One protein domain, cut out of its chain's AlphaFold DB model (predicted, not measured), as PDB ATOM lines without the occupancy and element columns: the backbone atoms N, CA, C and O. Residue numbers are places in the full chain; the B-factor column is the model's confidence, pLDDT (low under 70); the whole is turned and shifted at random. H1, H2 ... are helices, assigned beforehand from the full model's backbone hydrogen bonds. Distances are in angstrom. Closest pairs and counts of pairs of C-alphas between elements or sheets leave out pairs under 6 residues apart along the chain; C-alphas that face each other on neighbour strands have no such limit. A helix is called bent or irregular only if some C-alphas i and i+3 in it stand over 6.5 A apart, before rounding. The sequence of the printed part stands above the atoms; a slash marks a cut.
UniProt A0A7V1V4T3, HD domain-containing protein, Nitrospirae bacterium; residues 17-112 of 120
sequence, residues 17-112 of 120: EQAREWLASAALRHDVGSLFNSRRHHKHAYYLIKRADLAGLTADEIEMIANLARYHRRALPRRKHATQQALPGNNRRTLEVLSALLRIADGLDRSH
ATOM      1  N   GLU A  17      92.285  64.784  59.636       95.06
ATOM      2  CA  GLU A  17      93.083  63.862  58.811       95.06
ATOM      3  C   GLU A  17      94.586  64.150  58.870       95.06
ATOM      4  O   GLU A  17      95.373  63.230  59.050       95.06
ATOM      5  N   GLN A  18      94.996  65.419  58.873       94.38
ATOM      6  CA  GLN A  18      96.417  65.773  58.983       94.38
ATOM      7  C   GLN A  18      97.079  65.170  60.240       94.38
ATOM      8  O   GLN A  18      98.181  64.630  60.198       94.38
ATOM      9  N   ALA A  19      96.384  65.189  61.382       95.06
ATOM     10  CA  ALA A  19      96.899  64.582  62.610       95.06
ATOM     11  C   ALA A  19      97.029  63.054  62.487       95.06
ATOM     12  O   ALA A  19      97.936  62.453  63.069       95.06
ATOM     13  N   ARG A  20      96.132  62.428  61.721       95.94
ATOM     14  CA  ARG A  20      96.165  61.000  61.408       95.94
ATOM     15  C   ARG A  20      97.353  60.656  60.508       95.94
ATOM     16  O   ARG A  20      98.043  59.676  60.779       95.94
ATOM     17  N   GLU A  21      97.651  61.486  59.510       94.00
ATOM     18  CA  GLU A  21      98.824  61.353  58.631       94.00
ATOM     19  C   GLU A  21     100.143  61.516  59.393       94.00
ATOM     20  O   GLU A  21     101.076  60.727  59.207       94.00
ATOM     21  N   TRP A  22     100.222  62.488  60.308       94.44
ATOM     22  CA  TRP A  22     101.382  62.643  61.191       94.44
ATOM     23  C   TRP A  22     101.585  61.415  62.074       94.44
ATOM     24  O   TRP A  22     102.713  60.935  62.218       94.44
ATOM     25  N   LEU A  23     100.499  60.870  62.632       92.94
ATOM     26  CA  LEU A  23     100.547  59.643  63.422       92.94
ATOM     27  C   LEU A  23     101.007  58.446  62.582       92.94
ATOM     28  O   LEU A  23     101.856  57.687  63.044       92.94
ATOM     29  N   ALA A  24     100.497  58.293  61.356       90.56
ATOM     30  CA  ALA A  24     100.918  57.243  60.427       90.56
ATOM     31  C   ALA A  24     102.417  57.350  60.114       90.56
ATOM     32  O   ALA A  24     103.169  56.381  60.241       90.56
ATOM     33  N   SER A  25     102.865  58.560  59.773       89.56
ATOM     34  CA  SER A  25     104.253  58.846  59.418       89.56
ATOM     35  C   SER A  25     105.217  58.585  60.572       89.56
ATOM     36  O   SER A  25     106.301  58.039  60.346       89.56
ATOM     37  N   ALA A  26     104.824  58.942  61.798       87.81
ATOM     38  CA  ALA A  26     105.593  58.668  63.005       87.81
ATOM     39  C   ALA A  26     105.596  57.173  63.351       87.81
ATOM     40  O   ALA A  26     106.658  56.627  63.637       87.81
ATOM     41  N   ALA A  27     104.452  56.490  63.265       85.00
ATOM     42  CA  ALA A  27     104.347  55.055  63.530       85.00
ATOM     43  C   ALA A  27     105.212  54.213  62.575       85.00
ATOM     44  O   ALA A  27     105.765  53.206  62.993       85.00
ATOM     45  N   LEU A  28     105.430  54.644  61.331       80.25
ATOM     46  CA  LEU A  28     106.366  53.964  60.428       80.25
ATOM     47  C   LEU A  28     107.842  54.168  60.824       80.25
ATOM     48  O   LEU A  28     108.680  53.305  60.587       80.25
ATOM     49  N   ARG A  29     108.181  55.329  61.403       72.75
ATOM     50  CA  ARG A  29     109.574  55.794  61.561       72.75
ATOM     51  C   ARG A  29     110.094  55.784  63.001       72.75
ATOM     52  O   ARG A  29     111.290  55.977  63.215       72.75
ATOM     53  N   HIS A  30     109.231  55.577  63.993       69.00
ATOM     54  CA  HIS A  30     109.587  55.710  65.411       69.00
ATOM     55  C   HIS A  30     110.686  54.732  65.864       69.00
ATOM     56  O   HIS A  30     111.493  55.085  66.730       69.00
ATOM     57  N   ASP A  31     110.790  53.570  65.215       64.75
ATOM     58  CA  ASP A  31     111.804  52.554  65.504       64.75
ATOM     59  C   ASP A  31     113.126  52.729  64.741       64.75
ATOM     60  O   ASP A  31     114.092  52.033  65.049       64.75
ATOM     61  N   VAL A  32     113.262  53.699  63.827       62.28
ATOM     62  CA  VAL A  32     114.504  53.900  63.042       62.28
ATOM     63  C   VAL A  32     115.725  54.155  63.941       62.28
ATOM     64  O   VAL A  32     116.843  53.752  63.629       62.28
ATOM     65  N   GLY A  33     115.531  54.761  65.116       55.50
ATOM     66  CA  GLY A  33     116.624  54.962  66.070       55.50
ATOM     67  C   GLY A  33     117.141  53.668  66.722       55.50
ATOM     68  O   GLY A  33     118.235  53.681  67.295       55.50
ATOM     69  N   SER A  34     116.357  52.582  66.705       56.72
ATOM     70  CA  SER A  34     116.698  51.305  67.352       56.72
ATOM     71  C   SER A  34     117.866  50.597  66.663       56.72
ATOM     72  O   SER A  34     118.653  49.947  67.350       56.72
ATOM     73  N   LEU A  35     118.046  50.842  65.359       54.91
ATOM     74  CA  LEU A  35     119.125  50.308  64.523       54.91
ATOM     75  C   LEU A  35     120.521  50.807  64.930       54.91
ATOM     76  O   LEU A  35     121.514  50.148  64.645       54.91
ATOM     77  N   PHE A  36     120.608  51.951  65.618       51.31
ATOM     78  CA  PHE A  36     121.890  52.567  65.983       51.31
ATOM     79  C   PHE A  36     122.233  52.432  67.470       51.31
ATOM     80  O   PHE A  36     123.395  52.235  67.817       51.31
ATOM     81  N   ASN A  37     121.260  52.581  68.383       53.88
ATOM     82  CA  ASN A  37     121.517  52.446  69.823       53.88
ATOM     83  C   ASN A  37     120.234  52.255  70.652       53.88
ATOM     84  O   ASN A  37     119.441  53.186  70.851       53.88
ATOM     85  N   SER A  38     120.087  51.080  71.264       60.47
ATOM     86  CA  SER A  38     118.924  50.705  72.077       60.47
ATOM     87  C   SER A  38     118.695  51.600  73.309       60.47
ATOM     88  O   SER A  38     117.545  51.857  73.678       60.47
ATOM     89  N   ARG A  39     119.742  52.166  73.934       58.88
ATOM     90  CA  ARG A  39     119.611  52.931  75.194       58.88
ATOM     91  C   ARG A  39     119.079  54.357  75.017       58.88
ATOM     92  O   ARG A  39     118.568  54.915  75.996       58.88
ATOM     93  N   ARG A  40     119.144  54.963  73.823       63.44
ATOM     94  CA  ARG A  40     118.685  56.354  73.565       63.44
ATOM     95  C   ARG A  40     117.970  56.564  72.219       63.44
ATOM     96  O   ARG A  40     117.750  57.713  71.849       63.44
ATOM     97  N   HIS A  41     117.537  55.501  71.540       69.69
ATOM     98  CA  HIS A  41     116.971  55.582  70.184       69.69
ATOM     99  C   HIS A  41     115.868  56.619  69.979       69.69
ATOM    100  O   HIS A  41     115.927  57.322  68.992       69.69
ATOM    101  N   HIS A  42     114.918  56.795  70.900       67.62
ATOM    102  CA  HIS A  42     113.876  57.830  70.774       67.62
ATOM    103  C   HIS A  42     114.437  59.258  70.574       67.62
ATOM    104  O   HIS A  42     113.852  60.064  69.858       67.62
ATOM    105  N   LYS A  43     115.610  59.585  71.139       75.50
ATOM    106  CA  LYS A  43     116.288  60.862  70.852       75.50
ATOM    107  C   LYS A  43     116.939  60.856  69.470       75.50
ATOM    108  O   LYS A  43     116.869  61.864  68.783       75.50
ATOM    109  N   HIS A  44     117.548  59.746  69.060       75.56
ATOM    110  CA  HIS A  44     118.151  59.619  67.730       75.56
ATOM    111  C   HIS A  44     117.103  59.604  66.614       75.56
ATOM    112  O   HIS A  44     117.330  60.236  65.597       75.56
ATOM    113  N   ALA A  45     115.942  58.982  66.826       76.38
ATOM    114  CA  ALA A  45     114.819  58.990  65.896       76.38
ATOM    115  C   ALA A  45     114.375  60.426  65.589       76.38
ATOM    116  O   ALA A  45     114.259  60.788  64.425       76.38
ATOM    117  N   TYR A  46     114.253  61.277  66.616       82.94
ATOM    118  CA  TYR A  46     114.016  62.712  66.428       82.94
ATOM    119  C   TYR A  46     115.078  63.363  65.528       82.94
ATOM    120  O   TYR A  46     114.736  64.023  64.552       82.94
ATOM    121  N   TYR A  47     116.367  63.164  65.831       82.88
ATOM    122  CA  TYR A  47     117.450  63.775  65.052       82.88
ATOM    123  C   TYR A  47     117.513  63.264  63.608       82.88
ATOM    124  O   TYR A  47     117.766  64.055  62.706       82.88
ATOM    125  N   LEU A  48     117.284  61.968  63.394       81.69
ATOM    126  CA  LEU A  48     117.301  61.347  62.073       81.69
ATOM    127  C   LEU A  48     116.125  61.836  61.230       81.69
ATOM    128  O   LEU A  48     116.342  62.223  60.095       81.69
ATOM    129  N   ILE A  49     114.916  61.914  61.793       84.25
ATOM    130  CA  ILE A  49     113.739  62.438  61.084       84.25
ATOM    131  C   ILE A  49     113.922  63.921  60.745       84.25
ATOM    132  O   ILE A  49     113.631  64.322  59.626       84.25
ATOM    133  N   LYS A  50     114.471  64.729  61.663       85.44
ATOM    134  CA  LYS A  50     114.759  66.156  61.417       85.44
ATOM    135  C   LYS A  50     115.781  66.407  60.309       85.44
ATOM    136  O   LYS A  50     115.800  67.505  59.765       85.44
ATOM    137  N   ARG A  51     116.680  65.452  60.063       82.00
ATOM    138  CA  ARG A  51     117.741  65.547  59.050       82.00
ATOM    139  C   ARG A  51     117.446  64.731  57.797       82.00
ATOM    140  O   ARG A  51     118.199  64.834  56.837       82.00
ATOM    141  N   ALA A  52     116.409  63.901  57.827       75.62
ATOM    142  CA  ALA A  52     115.965  63.165  56.665       75.62
ATOM    143  C   ALA A  52     115.361  64.165  55.683       75.62
ATOM    144  O   ALA A  52     114.529  64.989  56.065       75.62
ATOM    145  N   ASP A  53     115.786  64.083  54.429       71.50
ATOM    146  CA  ASP A  53     115.146  64.822  53.352       71.50
ATOM    147  C   ASP A  53     113.795  64.161  53.046       71.50
ATOM    148  O   ASP A  53     113.689  63.213  52.266       71.50
ATOM    149  N   LEU A  54     112.766  64.572  53.789       76.69
ATOM    150  CA  LEU A  54     111.406  64.066  53.652       76.69
ATOM    151  C   LEU A  54     110.650  64.953  52.666       76.69
ATOM    152  O   LEU A  54     109.880  65.830  53.060       76.69
ATOM    153  N   ALA A  55     110.896  64.714  51.378       79.19
ATOM    154  CA  ALA A  55     110.226  65.416  50.293       79.19
ATOM    155  C   ALA A  55     108.695  65.393  50.473       79.19
ATOM    156  O   ALA A  55     108.102  64.354  50.766       79.19
ATOM    157  N   GLY A  56     108.064  66.556  50.289       83.06
ATOM    158  CA  GLY A  56     106.613  66.723  50.405       83.06
ATOM    159  C   GLY A  56     106.094  67.067  51.805       83.06
ATOM    160  O   GLY A  56     104.893  67.265  51.941       83.06
ATOM    161  N   LEU A  57     106.962  67.182  52.818       86.19
ATOM    162  CA  LEU A  57     106.586  67.664  54.152       86.19
ATOM    163  C   LEU A  57     107.146  69.060  54.427       86.19
ATOM    164  O   LEU A  57     108.293  69.372  54.104       86.19
ATOM    165  N   THR A  58     106.353  69.891  55.092       90.31
ATOM    166  CA  THR A  58     106.809  71.183  55.613       90.31
ATOM    167  C   THR A  58     107.690  71.007  56.853       90.31
ATOM    168  O   THR A  58     107.665  69.977  57.533       90.31
ATOM    169  N   ALA A  59     108.460  72.041  57.202       87.44
ATOM    170  CA  ALA A  59     109.321  72.015  58.386       87.44
ATOM    171  C   ALA A  59     108.544  71.738  59.690       87.44
ATOM    172  O   ALA A  59     109.045  71.013  60.554       87.44
ATOM    173  N   ASP A  60     107.320  72.261  59.806       88.56
ATOM    174  CA  ASP A  60     106.444  72.064  60.966       88.56
ATOM    175  C   ASP A  60     105.917  70.626  61.053       88.56
ATOM    176  O   ASP A  60     105.828  70.055  62.142       88.56
ATOM    177  N   GLU A  61     105.613  70.007  59.912       90.50
ATOM    178  CA  GLU A  61     105.194  68.605  59.853       90.50
ATOM    179  C   GLU A  61     106.348  67.670  60.207       90.50
ATOM    180  O   GLU A  61     106.174  66.741  61.000       90.50
ATOM    181  N   ILE A  62     107.554  67.952  59.700       90.38
ATOM    182  CA  ILE A  62     108.768  67.221  60.081       90.38
ATOM    183  C   ILE A  62     109.011  67.362  61.589       90.38
ATOM    184  O   ILE A  62     109.305  66.371  62.261       90.38
ATOM    185  N   GLU A  63     108.858  68.564  62.151       90.62
ATOM    186  CA  GLU A  63     108.993  68.807  63.591       90.62
ATOM    187  C   GLU A  63     107.947  68.021  64.399       90.62
ATOM    188  O   GLU A  63     108.286  67.397  65.410       90.62
ATOM    189  N   MET A  64     106.690  67.988  63.947       92.31
ATOM    190  CA  MET A  64     105.624  67.209  64.580       92.31
ATOM    191  C   MET A  64     105.951  65.715  64.575       92.31
ATOM    192  O   MET A  64     105.976  65.084  65.634       92.31
ATOM    193  N   ILE A  65     106.270  65.151  63.410       91.25
ATOM    194  CA  ILE A  65     106.581  63.725  63.247       91.25
ATOM    195  C   ILE A  65     107.822  63.343  64.064       91.25
ATOM    196  O   ILE A  65     107.826  62.313  64.746       91.25
ATOM    197  N   ALA A  66     108.855  64.189  64.076       89.75
ATOM    198  CA  ALA A  66     110.049  63.975  64.884       89.75
ATOM    199  C   ALA A  66     109.726  63.973  66.386       89.75
ATOM    200  O   ALA A  66     110.215  63.112  67.125       89.75
ATOM    201  N   ASN A  67     108.893  64.904  66.863       90.88
ATOM    202  CA  ASN A  67     108.462  64.937  68.261       90.88
ATOM    203  C   ASN A  67     107.602  63.716  68.626       90.88
ATOM    204  O   ASN A  67     107.799  63.148  69.699       90.88
ATOM    205  N   LEU A  68     106.719  63.250  67.741       91.00
ATOM    206  CA  LEU A  68     105.957  62.015  67.955       91.00
ATOM    207  C   LEU A  68     106.884  60.804  68.110       91.00
ATOM    208  O   LEU A  68     106.800  60.074  69.100       91.00
ATOM    209  N   ALA A  69     107.856  60.656  67.206       88.00
ATOM    210  CA  ALA A  69     108.885  59.626  67.309       88.00
ATOM    211  C   ALA A  69     109.759  59.783  68.567       88.00
ATOM    212  O   ALA A  69     110.248  58.798  69.115       88.00
ATOM    213  N   ARG A  70     109.947  60.999  69.084       87.50
ATOM    214  CA  ARG A  70     110.672  61.235  70.340       87.50
ATOM    215  C   ARG A  70     109.900  60.761  71.567       87.50
ATOM    216  O   ARG A  70     110.504  60.224  72.499       87.50
ATOM    217  N   TYR A  71     108.595  61.021  71.596       87.88
ATOM    218  CA  TYR A  71     107.749  60.842  72.777       87.88
ATOM    219  C   TYR A  71     106.986  59.509  72.808       87.88
ATOM    220  O   TYR A  71     106.338  59.213  73.819       87.88
ATOM    221  N   HIS A  72     107.157  58.649  71.792       84.06
ATOM    222  CA  HIS A  72     106.624  57.275  71.758       84.06
ATOM    223  C   HIS A  72     107.062  56.407  72.954       84.06
ATOM    224  O   HIS A  72     106.478  55.366  73.234       84.06
ATOM    225  N   ARG A  73     108.096  56.808  73.709       79.00
ATOM    226  CA  ARG A  73     108.511  56.134  74.948       79.00
ATOM    227  C   ARG A  73     109.171  57.084  75.938       79.00
ATOM    228  O   ARG A  73     109.647  58.159  75.592       79.00
ATOM    229  N   ARG A  74     109.292  56.628  77.189       84.31
ATOM    230  CA  ARG A  74     109.922  57.363  78.304       84.31
ATOM    231  C   ARG A  74     109.194  58.672  78.613       84.31
ATOM    232  O   ARG A  74     108.023  58.602  78.977       84.31
ATOM    233  N   ALA A  75     109.864  59.820  78.517       82.69
ATOM    234  CA  ALA A  75     109.304  61.108  78.903       82.69
ATOM    235  C   ALA A  75     108.047  61.435  78.085       82.69
ATOM    236  O   ALA A  75     107.969  61.112  76.903       82.69
ATOM    237  N   LEU A  76     107.080  62.079  78.731       83.25
ATOM    238  CA  LEU A  76     105.931  62.681  78.060       83.25
ATOM    239  C   LEU A  76     106.316  64.064  77.505       83.25
ATOM    240  O   LEU A  76     107.283  64.659  78.005       83.25
ATOM    241  N   PRO A  77     105.572  64.603  76.523       79.25
ATOM    242  CA  PRO A  77     105.702  66.002  76.129       79.25
ATOM    243  C   PRO A  77     105.558  66.916  77.362       79.25
ATOM    244  O   PRO A  77     104.620  66.780  78.148       79.25
ATOM    245  N   ARG A  78     106.516  67.825  77.582       78.94
ATOM    246  CA  ARG A  78     106.469  68.846  78.640       78.94
ATOM    247  C   ARG A  78     106.821  70.218  78.067       78.94
ATOM    248  O   ARG A  78     107.789  70.345  77.325       78.94
ATOM    249  N   ARG A  79     106.132  71.269  78.543       69.88
ATOM    250  CA  ARG A  79     106.340  72.691  78.155       69.88
ATOM    251  C   ARG A  79     107.809  73.142  78.139       69.88
ATOM    252  O   ARG A  79     108.186  73.998  77.351       69.88
ATOM    253  N   LYS A  80     108.624  72.602  79.047       74.19
ATOM    254  CA  LYS A  80     110.037  72.977  79.214       74.19
ATOM    255  C   LYS A  80     110.980  72.277  78.225       74.19
ATOM    256  O   LYS A  80     112.169  72.567  78.225       74.19
ATOM    257  N   HIS A  81     110.501  71.326  77.423       78.38
ATOM    258  CA  HIS A  81     111.335  70.665  76.425       78.38
ATOM    259  C   HIS A  81     111.490  71.567  75.196       78.38
ATOM    260  O   HIS A  81     110.494  71.923  74.573       78.38
ATOM    261  N   ALA A  82     112.731  71.870  74.811       72.88
ATOM    262  CA  ALA A  82     113.028  72.733  73.663       72.88
ATOM    263  C   ALA A  82     112.348  72.267  72.360       72.88
ATOM    264  O   ALA A  82     111.814  73.080  71.620       72.88
ATOM    265  N   THR A  83     112.271  70.952  72.124       70.38
ATOM    266  CA  THR A  83     111.624  70.389  70.923       70.38
ATOM    267  C   THR A  83     110.112  70.621  70.896       70.38
ATOM    268  O   THR A  83     109.515  70.709  69.835       70.38
ATOM    269  N   GLN A  84     109.474  70.754  72.062       70.69
ATOM    270  CA  GLN A  84     108.057  71.100  72.139       70.69
ATOM    271  C   GLN A  84     107.824  72.604  71.943       70.69
ATOM    272  O   GLN A  84     106.760  72.986  71.474       70.69
ATOM    273  N   GLN A  85     108.791  73.451  72.302       75.50
ATOM    274  CA  GLN A  85     108.719  74.897  72.059       75.50
ATOM    275  C   GLN A  85     108.931  75.251  70.586       75.50
ATOM    276  O   GLN A  85     108.458  76.289  70.146       75.50
ATOM    277  N   ALA A  86     109.613  74.383  69.836       74.38
ATOM    278  CA  ALA A  86     109.797  74.524  68.397       74.38
ATOM    279  C   ALA A  86     108.514  74.256  67.586       74.38
ATOM    280  O   ALA A  86     108.478  74.568  66.402       74.38
ATOM    281  N   LEU A  87     107.468  73.690  68.203       76.56
ATOM    282  CA  LEU A  87     106.177  73.486  67.549       76.56
ATOM    283  C   LEU A  87     105.289  74.733  67.658       76.56
ATOM    284  O   LEU A  87     105.257  75.367  68.718       76.56
ATOM    285  N   PRO A  88     104.469  75.017  66.631       75.75
ATOM    286  CA  PRO A  88     103.404  76.008  66.718       75.75
ATOM    287  C   PRO A  88     102.511  75.782  67.950       75.75
ATOM    288  O   PRO A  88     102.150  74.649  68.284       75.75
ATOM    289  N   GLY A  89     102.135  76.856  68.650       69.38
ATOM    290  CA  GLY A  89     101.440  76.767  69.945       69.38
ATOM    291  C   GLY A  89     100.098  76.016  69.915       69.38
ATOM    292  O   GLY A  89      99.709  75.409  70.915       69.38
ATOM    293  N   ASN A  90      99.421  75.992  68.764       73.56
ATOM    294  CA  ASN A  90      98.175  75.253  68.522       73.56
ATOM    295  C   ASN A  90      98.371  73.725  68.428       73.56
ATOM    296  O   ASN A  90      97.444  72.963  68.698       73.56
ATOM    297  N   ASN A  91      99.582  73.256  68.129       85.31
ATOM    298  CA  ASN A  91      99.865  71.847  67.854       85.31
ATOM    299  C   ASN A  91     100.155  71.008  69.101       85.31
ATOM    300  O   ASN A  91     100.342  69.792  69.032       85.31
ATOM    301  N   ARG A  92     100.150  71.627  70.278       85.94
ATOM    302  CA  ARG A  92     100.493  70.942  71.518       85.94
ATOM    303  C   ARG A  92      99.499  69.851  71.910       85.94
ATOM    304  O   ARG A  92      99.922  68.747  72.247       85.94
ATOM    305  N   ARG A  93      98.200  70.168  71.918       90.56
ATOM    306  CA  ARG A  93      97.157  69.194  72.281       90.56
ATOM    307  C   ARG A  93      97.218  67.998  71.332       90.56
ATOM    308  O   ARG A  93      97.140  66.859  71.779       90.56
ATOM    309  N   THR A  94      97.439  68.270  70.049       93.81
ATOM    310  CA  THR A  94      97.662  67.256  69.018       93.81
ATOM    311  C   THR A  94      98.855  66.370  69.367       93.81
ATOM    312  O   THR A  94      98.693  65.157  69.452       93.81
ATOM    313  N   LEU A  95     100.024  66.948  69.673       92.00
ATOM    314  CA  LEU A  95     101.213  66.179  70.055       92.00
ATOM    315  C   LEU A  95     100.963  65.283  71.279       92.00
ATOM    316  O   LEU A  95     101.380  64.125  71.282       92.00
ATOM    317  N   GLU A  96     100.309  65.807  72.317       91.19
ATOM    318  CA  GLU A  96     100.015  65.069  73.553       91.19
ATOM    319  C   GLU A  96      99.096  63.866  73.285       91.19
ATOM    320  O   GLU A  96      99.430  62.745  73.680       91.19
ATOM    321  N   VAL A  97      97.994  64.070  72.555       94.44
ATOM    322  CA  VAL A  97      97.055  62.999  72.178       94.44
ATOM    323  C   VAL A  97      97.738  61.945  71.312       94.44
ATOM    324  O   VAL A  97      97.693  60.757  71.629       94.44
ATOM    325  N   LEU A  98      98.391  62.362  70.228       95.00
ATOM    326  CA  LEU A  98      99.011  61.438  69.280       95.00
ATOM    327  C   LEU A  98     100.156  60.643  69.927       95.00
ATOM    328  O   LEU A  98     100.273  59.440  69.698       95.00
ATOM    329  N   SER A  99     100.954  61.276  70.796       93.06
ATOM    330  CA  SER A  99     102.000  60.582  71.562       93.06
ATOM    331  C   SER A  99     101.408  59.543  72.514       93.06
ATOM    332  O   SER A  99     101.981  58.468  72.675       93.06
ATOM    333  N   ALA A 100     100.270  59.836  73.152       92.94
ATOM    334  CA  ALA A 100      99.590  58.877  74.017       92.94
ATOM    335  C   ALA A 100      99.080  57.665  73.223       92.94
ATOM    336  O   ALA A 100      99.340  56.530  73.620       92.94
ATOM    337  N   LEU A 101      98.433  57.896  72.075       93.69
ATOM    338  CA  LEU A 101      97.954  56.829  71.191       93.69
ATOM    339  C   LEU A 101      99.098  55.934  70.701       93.69
ATOM    340  O   LEU A 101      98.978  54.710  70.752       93.69
ATOM    341  N   LEU A 102     100.218  56.532  70.280       90.69
ATOM    342  CA  LEU A 102     101.391  55.788  69.822       90.69
ATOM    343  C   LEU A 102     102.001  54.938  70.949       90.69
ATOM    344  O   LEU A 102     102.278  53.764  70.754       90.69
ATOM    345  N   ARG A 103     102.110  55.480  72.167       90.50
ATOM    346  CA  ARG A 103     102.604  54.727  73.336       90.50
ATOM    347  C   ARG A 103     101.725  53.538  73.704       90.50
ATOM    348  O   ARG A 103     102.247  52.498  74.096       90.50
ATOM    349  N   ILE A 104     100.404  53.715  73.645       89.94
ATOM    350  CA  ILE A 104      99.447  52.639  73.927       89.94
ATOM    351  C   ILE A 104      99.581  51.556  72.857       89.94
ATOM    352  O   ILE A 104      99.690  50.384  73.204       89.94
ATOM    353  N   ALA A 105      99.641  51.946  71.581       89.06
ATOM    354  CA  ALA A 105      99.867  51.026  70.473       89.06
ATOM    355  C   ALA A 105     101.156  50.209  70.654       89.06
ATOM    356  O   ALA A 105     101.085  48.986  70.651       89.06
ATOM    357  N   ASP A 106     102.290  50.861  70.921       84.19
ATOM    358  CA  ASP A 106     103.575  50.183  71.138       84.19
ATOM    359  C   ASP A 106     103.542  49.240  72.350       84.19
ATOM    360  O   ASP A 106     104.181  48.189  72.356       84.19
ATOM    361  N   GLY A 107     102.822  49.619  73.412       84.00
ATOM    362  CA  GLY A 107     102.641  48.784  74.599       84.00
ATOM    363  C   GLY A 107     101.823  47.523  74.314       84.00
ATOM    364  O   GLY A 107     102.203  46.439  74.761       84.00
ATOM    365  N   LEU A 108     100.736  47.656  73.547       82.88
ATOM    366  CA  LEU A 108      99.885  46.542  73.115       82.88
ATOM    367  C   LEU A 108     100.623  45.606  72.146       82.88
ATOM    368  O   LEU A 108     100.559  44.387  72.305       82.88
ATOM    369  N   ASP A 109     101.381  46.166  71.199       78.00
ATOM    370  CA  ASP A 109     102.150  45.387  70.221       78.00
ATOM    371  C   ASP A 109     103.291  44.601  70.914       78.00
ATOM    372  O   ASP A 109     103.542  43.441  70.585       78.00
ATOM    373  N   ARG A 110     103.932  45.165  71.955       68.50
ATOM    374  CA  ARG A 110     104.978  44.478  72.753       68.50
ATOM    375  C   ARG A 110     104.465  43.400  73.702       68.50
ATOM    376  O   ARG A 110     105.242  42.535  74.095       68.50
ATOM    377  N   SER A 111     103.201  43.459  74.108       60.22
ATOM    378  CA  SER A 111     102.599  42.474  75.019       60.22
ATOM    379  C   SER A 111     102.032  41.249  74.288       60.22
ATOM    380  O   SER A 111     101.334  40.449  74.898       60.22
ATOM    381  N   HIS A 112     102.374  41.067  73.001       54.69
ATOM    382  CA  HIS A 112     101.913  39.957  72.161       54.69
ATOM    383  C   HIS A 112     100.379  39.862  72.040       54.69
ATOM    384  O   HIS A 112      99.835  38.779  71.856       54.69
TER     385      HIS A 112
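Overview. This is residues 17 to 112 of the 120 residues of the protein "HD domain-containing protein" of Nitrospirae bacterium (UniProt A0A7V1V4T3). Helix H4 makes the core; H3 folds back beside it as a hairpin, and H1 and the long H6 cross it on the other side. The 96 printed residues hold six named helices, H1 to H6, and no named strand: all helix, compact, radius of gyration of the C-alphas 12.4 A, spans 35 by 28 by 26 A.

Along the chain. Find C-alpha 17 at (93.083, 63.862, 58.811); H1 runs to residue 29, 18.6 A. Next come H2, residues 32 to 35, H3, 41 to 51, H4, 59 to 71, 18.3 A, and H5, 82 to 85. H6, 89 to 110, 32.6 A, ends at C-alpha 110, (104.978, 44.478, 72.753); it is irregular, C-alphas 90 and 93 being 7.2 A apart.

Arrangement. H1 touches the hub H4, closest C-alphas Ala 26 and Ile 65, 5.2 A, at a steep tilt of 57 degrees. H2 touches H3 at C-alphas 33 and 41, 4.2 A. The hairpin H3 and H4 touches at C-alphas 46 and 66, 4.4 A, a shallow tilt of 9 degrees, opposite ways. H5 only just touches H4, with 3 pairs of C-alphas within 8 A, closest 67 and 83, 6.8 A. Residues 95 to 102 of H6 touch H4, closest C-alphas 68 and 99, 5.5 A. Every O i to N i+4 pair is within hydrogen-bond range in H1, H3 and H4, 16 of 18 in H6; H2 and H5 are too short.

Size, cuts and confidence. C-alphas 89 and 112 are farthest apart, 36.9 A. The printed part has no cut and no long link. Look for pLDDT under 70 at residues 30 to 42, 79, 89 and 110 to 112.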